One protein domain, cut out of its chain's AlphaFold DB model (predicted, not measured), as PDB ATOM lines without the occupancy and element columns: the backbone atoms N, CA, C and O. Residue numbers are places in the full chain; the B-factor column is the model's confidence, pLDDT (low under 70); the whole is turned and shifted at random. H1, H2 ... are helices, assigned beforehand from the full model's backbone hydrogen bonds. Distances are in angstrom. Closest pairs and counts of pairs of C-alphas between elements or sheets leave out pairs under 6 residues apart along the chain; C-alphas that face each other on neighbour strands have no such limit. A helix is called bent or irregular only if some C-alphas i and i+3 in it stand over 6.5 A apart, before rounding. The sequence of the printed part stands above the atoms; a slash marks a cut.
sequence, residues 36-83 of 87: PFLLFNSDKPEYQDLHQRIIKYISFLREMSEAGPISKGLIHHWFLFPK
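What this domain is: This is residues 36 to 83 of the 87 residues of an uncharacterized protein of Nitrosomonas ureae (UniProt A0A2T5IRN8). One long straight helix, H2, makes the shaft of an open hook, with a short helix folded back at each end. H1 packs on the first part of H2, while H3, at the other end, turns back beside H2 with little contact, and residues 79 to 83 lead on from H3 away from H2. The printed part has 48 residues with three named helices, in the order H1, H2, H3, and no named strand; the class is all helix. It is loose, with a radius of gyration of the C-alphas of 13.4 A, and its outline is flat, spanning 39 by 25 by 13 A.

How they stand to each other: H1, residues 36 to 41, touches H2, residues 45 to 66, with 10 pairs of C-alphas within 8 A. The closest C-alphas of the two are those of Leu 39 and Tyr 47, 5.5 A apart. H2 touches H1 with residues 47 to 54 alone. Their lines stand at a steep tilt of 52 degrees, and they run opposite ways; the line of H1 is a rough one. H3, residues 72 to 78, is close to H2 but not clearly touching it, with 1 pair of C-alphas within 8 A: those of Leu 61 and Trp 78, 7.2 A apart. H2 and H3 run opposite ways at a shallow tilt of 21 degrees, 17.3 A from centre to centre. H1 and H3 are apart. In H2 and H3 every O i to N i+4 pair is within hydrogen-bond range; in H1 0 of 2 are, and 1 of its 3 O i to N i+3 pairs is within range.

Where its parts are: H1 runs from Pro 36, with its C-alpha at (-20.720, 18.511, -37.585), to Asn 41. It is irregular, but only just: C-alphas 37 and 40 are 6.8 A apart. H2 runs from Pro 45, with its C-alpha at (-6.584, 18.081, -33.627), to Glu 66, and measures 31.8 A from first to last C-alpha; it is not bent. H1 measures 10.5 A and H3 10.0 A in the same way. H3 begins at Lys 72 and ends at Trp 78, with its C-alpha at (-21.389, 24.574, -54.310).

The domain as a whole: The two C-alphas farthest apart are those of Asp 43 and Pro 69, at 39.6 A. The C-alphas of the first and last printed residues, Pro 36 and Lys 83, are 14.7 A apart. The printed part has no cut. The links from H1 to H2, of 3 residues, and from H2 to H3, of 5 residues, are both tight. The mean pLDDT of the printed part is 92.3, and residue 83 is under 70.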
ATOM      1  N   PRO A  36     -22.126  18.316 -37.238       79.31
ATOM      2  CA  PRO A  36     -20.720  18.511 -37.585       79.31
ATOM      3  C   PRO A  36     -20.176  19.879 -37.154       79.31
ATOM      4  O   PRO A  36     -18.959  20.046 -37.068       79.31
ATOM      5  N   PHE A  37     -21.033  20.855 -36.845       82.31
ATOM      6  CA  PHE A  37     -20.585  22.106 -36.248       82.31
ATOM      7  C   PHE A  37     -20.100  21.911 -34.816       82.31
ATOM      8  O   PHE A  37     -19.187  22.614 -34.417       82.31
ATOM      9  N   LEU A  38     -20.586  20.920 -34.063       86.81
ATOM     10  CA  LEU A  38     -20.142  20.684 -32.681       86.81
ATOM     11  C   LEU A  38     -18.705  20.153 -32.571       86.81
ATOM     12  O   LEU A  38     -18.186  20.033 -31.460       86.81
ATOM     13  N   LEU A  39     -18.032  19.876 -33.695       89.00
ATOM     14  CA  LEU A  39     -16.634  19.438 -33.718       89.00
ATOM     15  C   LEU A  39     -15.683  20.418 -33.009       89.00
ATOM     16  O   LEU A  39     -14.658  19.975 -32.492       89.00
ATOM     17  N   PHE A  40     -16.032  21.710 -32.904       87.56
ATOM     18  CA  PHE A  40     -15.224  22.694 -32.169       87.56
ATOM     19  C   PHE A  40     -15.075  22.382 -30.674       87.56
ATOM     20  O   PHE A  40     -14.126  22.860 -30.060       87.56
ATOM     21  N   ASN A  41     -15.984  21.596 -30.086       89.62
ATOM     22  CA  ASN A  41     -15.921  21.211 -28.674       89.62
ATOM     23  C   ASN A  41     -14.937  20.065 -28.397       89.62
ATOM     24  O   ASN A  41     -14.747  19.697 -27.242       89.62
ATOM     25  N   SER A  42     -14.352  19.445 -29.424       91.44
ATOM     26  CA  SER A  42     -13.418  18.339 -29.227       91.44
ATOM     27  C   SER A  42     -11.974  18.817 -29.167       91.44
ATOM     28  O   SER A  42     -11.514  19.483 -30.083       91.44
ATOM     29  N   ASP A  43     -11.199  18.367 -28.182       93.88
ATOM     30  CA  ASP A  43      -9.760  18.675 -28.102       93.88
ATOM     31  C   ASP A  43      -8.904  17.956 -29.163       93.88
ATOM     32  O   ASP A  43      -7.691  18.153 -29.243       93.88
ATOM     33  N   LYS A  44      -9.512  17.091 -29.983       96.69
ATOM     34  CA  LYS A  44      -8.804  16.312 -30.998       96.69
ATOM     35  C   LYS A  44      -8.376  17.196 -32.179       96.69
ATOM     36  O   LYS A  44      -9.251  17.790 -32.822       96.69
ATOM     37  N   PRO A  45      -7.076  17.244 -32.533       96.56
ATOM     38  CA  PRO A  45      -6.584  18.081 -33.627       96.56
ATOM     39  C   PRO A  45      -7.295  17.833 -34.962       96.56
ATOM     40  O   PRO A  45      -7.599  18.778 -35.686       96.56
ATOM     41  N   GLU A  46      -7.618  16.577 -35.275       95.75
ATOM     42  CA  GLU A  46      -8.313  16.205 -36.506       95.75
ATOM     43  C   GLU A  46      -9.735  16.780 -36.594       95.75
ATOM     44  O   GLU A  46     -10.201  17.117 -37.681       95.75
ATOM     45  N   TYR A  47     -10.431  16.933 -35.464       94.12
ATOM     46  CA  TYR A  47     -11.787  17.486 -35.434       94.12
ATOM     47  C   TYR A  47     -11.766  19.011 -35.465       94.12
ATOM     48  O   TYR A  47     -12.617  19.617 -36.118       94.12
ATOM     49  N   GLN A  48     -10.749  19.623 -34.860       93.31
ATOM     50  CA  GLN A  48     -10.501  21.054 -34.996       93.31
ATOM     51  C   GLN A  48     -10.181  21.433 -36.450       93.31
ATOM     52  O   GLN A  48     -10.770  22.380 -36.968       93.31
ATOM     53  N   ASP A  49      -9.330  20.668 -37.149       95.69
ATOM     54  CA  ASP A  49      -9.057  20.883 -38.582       95.69
ATOM     55  C   ASP A  49     -10.329  20.761 -39.433       95.69
ATOM     56  O   ASP A  49     -10.632  21.638 -40.248       95.69
ATOM     57  N   LEU A  50     -11.128  19.712 -39.207       94.88
ATOM     58  CA  LEU A  50     -12.403  19.534 -39.905       94.88
ATOM     59  C   LEU A  50     -13.354  20.711 -39.673       94.88
ATOM     60  O   LEU A  50     -13.923  21.229 -40.635       94.88
ATOM     61  N   HIS A  51     -13.486  21.176 -38.430       94.31
ATOM     62  CA  HIS A  51     -14.297  22.342 -38.100       94.31
ATOM     63  C   HIS A  51     -13.816  23.604 -38.838       94.31
ATOM     64  O   HIS A  51     -14.620  24.307 -39.455       94.31
ATOM     65  N   GLN A  52     -12.504  23.859 -38.874       95.06
ATOM     66  CA  GLN A  52     -11.947  24.994 -39.621       95.06
ATOM     67  C   GLN A  52     -12.229  24.899 -41.125       95.06
ATOM     68  O   GLN A  52     -12.541  25.901 -41.772       95.06
ATOM     69  N   ARG A  53     -12.180  23.694 -41.700       95.88
ATOM     70  CA  ARG A  53     -12.515  23.470 -43.114       95.88
ATOM     71  C   ARG A  53     -13.992  23.727 -43.409       95.88
ATOM     72  O   ARG A  53     -14.292  24.296 -44.459       95.88
ATOM     73  N   ILE A  54     -14.893  23.365 -42.493       94.25
ATOM     74  CA  ILE A  54     -16.326  23.685 -42.590       94.25
ATOM     75  C   ILE A  54     -16.523  25.206 -42.598       94.25
ATOM     76  O   ILE A  54     -17.155  25.731 -43.517       94.25
ATOM     77  N   ILE A  55     -15.921  25.927 -41.642       95.31
ATOM     78  CA  ILE A  55     -15.994  27.399 -41.574       95.31
ATOM     79  C   ILE A  55     -15.467  28.035 -42.861       95.31
ATOM     80  O   ILE A  55     -16.115  28.916 -43.435       95.31
ATOM     81  N   LYS A  56     -14.304  27.580 -43.338       97.19
ATOM     82  CA  LYS A  56     -13.698  28.077 -44.575       97.19
ATOM     83  C   LYS A  56     -14.637  27.904 -45.767       97.19
ATOM     84  O   LYS A  56     -14.775  28.826 -46.565       97.19
ATOM     85  N   TYR A  57     -15.294  26.752 -45.881       96.12
ATOM     86  CA  TYR A  57     -16.216  26.498 -46.985       96.12
ATOM     87  C   TYR A  57     -17.463  27.387 -46.914       96.12
ATOM     88  O   TYR A  57     -17.858  27.967 -47.918       96.12
ATOM     89  N   ILE A  58     -18.051  27.569 -45.730       95.12
ATOM     90  CA  ILE A  58     -19.221  28.447 -45.556       95.12
ATOM     91  C   ILE A  58     -18.866  29.906 -45.854       95.12
ATOM     92  O   ILE A  58     -19.646  30.609 -46.494       95.12
ATOM     93  N   SER A  59     -17.672  30.345 -45.447       97.00
ATOM     94  CA  SER A  59     -17.158  31.682 -45.767       97.00
ATOM     95  C   SER A  59     -17.021  31.866 -47.277       97.00
ATOM     96  O   SER A  59     -17.521  32.846 -47.817       97.00
ATOM     97  N   PHE A  60     -16.463  30.870 -47.975       96.62
ATOM     98  CA  PHE A  60     -16.409  30.849 -49.437       96.62
ATOM     99  C   PHE A  60     -17.807  30.946 -50.076       96.62
ATOM    100  O   PHE A  60     -18.017  31.754 -50.977       96.62
ATOM    101  N   LEU A  61     -18.791  30.174 -49.600       96.25
ATOM    102  CA  LEU A  61     -20.161  30.240 -50.125       96.25
ATOM    103  C   LEU A  61     -20.789  31.626 -49.941       96.25
ATOM    104  O   LEU A  61     -21.486  32.117 -50.835       96.25
ATOM    105  N   ARG A  62     -20.537  32.264 -48.793       96.62
ATOM    106  CA  ARG A  62     -20.976  33.633 -48.522       96.62
ATOM    107  C   ARG A  62     -20.331  34.614 -49.500       96.62
ATOM    108  O   ARG A  62     -21.054  35.367 -50.142       96.62
ATOM    109  N   GLU A  63     -19.009  34.570 -49.646       97.25
ATOM    110  CA  GLU A  63     -18.264  35.441 -50.566       97.25
ATOM    111  C   GLU A  63     -18.784  35.311 -52.004       97.25
ATOM    112  O   GLU A  63     -19.072  36.313 -52.658       97.25
ATOM    113  N   MET A  64     -19.001  34.080 -52.479       95.75
ATOM    114  CA  MET A  64     -19.553  33.844 -53.814       95.75
ATOM    115  C   MET A  64     -20.982  34.373 -53.975       95.75
ATOM    116  O   MET A  64     -21.350  34.792 -55.069       95.75
ATOM    117  N   SER A  65     -21.781  34.366 -52.905       94.56
ATOM    118  CA  SER A  65     -23.147  34.907 -52.923       94.56
ATOM    119  C   SER A  65     -23.166  36.435 -52.978       94.56
ATOM    120  O   SER A  65     -24.053  37.016 -53.599       94.56
ATOM    121  N   GLU A  66     -22.187  37.091 -52.351       96.25
ATOM    122  CA  GLU A  66     -22.035  38.551 -52.371       96.25
ATOM    123  C   GLU A  66     -21.418  39.050 -53.696       96.25
ATOM    124  O   GLU A  66     -21.690  40.173 -54.119       96.25
ATOM    125  N   ALA A  67     -20.642  38.210 -54.395       94.38
ATOM    126  CA  ALA A  67     -19.937  38.557 -55.634       94.38
ATOM    127  C   ALA A  67     -20.840  38.765 -56.872       94.38
ATOM    128  O   ALA A  67     -20.363  39.251 -57.901       94.38
ATOM    129  N   GLY A  68     -22.130  38.416 -56.800       91.00
ATOM    130  CA  GLY A  68     -23.109  38.632 -57.869       91.00
ATOM    131  C   GLY A  68     -23.785  37.348 -58.366       91.00
ATOM    132  O   GLY A  68     -23.803  36.338 -57.664       91.00
ATOM    133  N   PRO A  69     -24.402  37.362 -59.564       94.19
ATOM    134  CA  PRO A  69     -25.168  36.222 -60.062       94.19
ATOM    135  C   PRO A  69     -24.320  34.952 -60.234       94.19
ATOM    136  O   PRO A  69     -23.361  34.926 -61.006       94.19
ATOM    137  N   ILE A  70     -24.723  33.868 -59.570       95.50
ATOM    138  CA  ILE A  70     -24.080  32.552 -59.667       95.50
ATOM    139  C   ILE A  70     -24.799  31.713 -60.732       95.50
ATOM    140  O   ILE A  70     -26.030  31.654 -60.785       95.50
ATOM    141  N   SER A  71     -24.039  31.030 -61.592       95.62
ATOM    142  CA  SER A  71     -24.624  30.147 -62.604       95.62
ATOM    143  C   SER A  71     -25.337  28.949 -61.959       95.62
ATOM    144  O   SER A  71     -24.938  28.457 -60.904       95.62
ATOM    145  N   LYS A  72     -26.369  28.409 -62.623       94.25
ATOM    146  CA  LYS A  72     -27.111  27.240 -62.112       94.25
ATOM    147  C   LYS A  72     -26.209  26.032 -61.827       94.25
ATOM    148  O   LYS A  72     -26.436  25.326 -60.850       94.25
ATOM    149  N   GLY A  73     -25.191  25.807 -62.662       94.31
ATOM    150  CA  GLY A  73     -24.230  24.717 -62.467       94.31
ATOM    151  C   GLY A  73     -23.377  24.911 -61.213       94.31
ATOM    152  O   GLY A  73     -23.178  23.967 -60.456       94.31
ATOM    153  N   LEU A  74     -22.946  26.146 -60.952       94.44
ATOM    154  CA  LEU A  74     -22.182  26.485 -59.752       94.44
ATOM    155  C   LEU A  74     -23.043  26.425 -58.489       94.44
ATOM    156  O   LEU A  74     -22.589  25.893 -57.484       94.44
ATOM    157  N   ILE A  75     -24.307  26.858 -58.548       93.81
ATOM    158  CA  ILE A  75     -25.260  26.655 -57.446       93.81
ATOM    159  C   ILE A  75     -25.375  25.164 -57.116       93.81
ATOM    160  O   ILE A  75     -25.275  24.776 -55.955       93.81
ATOM    161  N   HIS A  76     -25.540  24.323 -58.141       91.81
ATOM    162  CA  HIS A  76     -25.665  22.882 -57.952       91.81
ATOM    163  C   HIS A  76     -24.400  22.258 -57.352       91.81
ATOM    164  O   HIS A  76     -24.497  21.358 -56.529       91.81
ATOM    165  N   HIS A  77     -23.218  22.733 -57.743       91.44
ATOM    166  CA  HIS A  77     -21.959  22.177 -57.260       91.44
ATOM    167  C   HIS A  77     -21.563  22.681 -55.865       91.44
ATOM    168  O   HIS A  77     -20.982  21.929 -55.090       91.44
ATOM    169  N   TRP A  78     -21.857  23.942 -55.543       93.94
ATOM    170  CA  TRP A  78     -21.389  24.574 -54.310       93.94
ATOM    171  C   TRP A  78     -22.393  24.495 -53.157       93.94
ATOM    172  O   TRP A  78     -21.986  24.314 -52.010       93.94
ATOM    173  N   PHE A  79     -23.692  24.618 -53.443       92.06
ATOM    174  CA  PHE A  79     -24.731  24.786 -52.417       92.06
ATOM    175  C   PHE A  79     -25.609  23.552 -52.214       92.06
ATOM    176  O   PHE A  79     -26.372  23.500 -51.250       92.06
ATOM    177  N   LEU A  80     -25.530  22.556 -53.101       88.88
ATOM    178  CA  LEU A  80     -26.271  21.310 -52.939       88.88
ATOM    179  C   LEU A  80     -25.332  20.206 -52.464       88.88
ATOM    180  O   LEU A  80     -24.365  19.853 -53.132       88.88
ATOM    181  N   PHE A  81     -25.675  19.628 -51.316       81.75
ATOM    182  CA  PHE A  81     -24.981  18.486 -50.736       81.75
ATOM    183  C   PHE A  81     -25.863  17.250 -50.912       81.75
ATOM    184  O   PHE A  81     -26.718  16.976 -50.062       81.75
ATOM    185  N   PRO A  82     -25.746  16.523 -52.037       75.50
ATOM    186  CA  PRO A  82     -26.517  15.309 -52.218       75.50
ATOM    187  C   PRO A  82     -26.142  14.316 -51.117       75.50
ATOM    188  O   PRO A  82     -24.962  14.082 -50.850       75.50
ATOM    189  N   LYS A  83     -27.152  13.714 -50.481       66.25
ATOM    190  CA  LYS A  83     -26.914  12.601 -49.561       66.25
ATOM    191  C   LYS A  83     -26.176  11.505 -50.322       66.25
ATOM    192  O   LYS A  83     -26.648  11.047 -51.365       66.25
TER     193      LYS A  83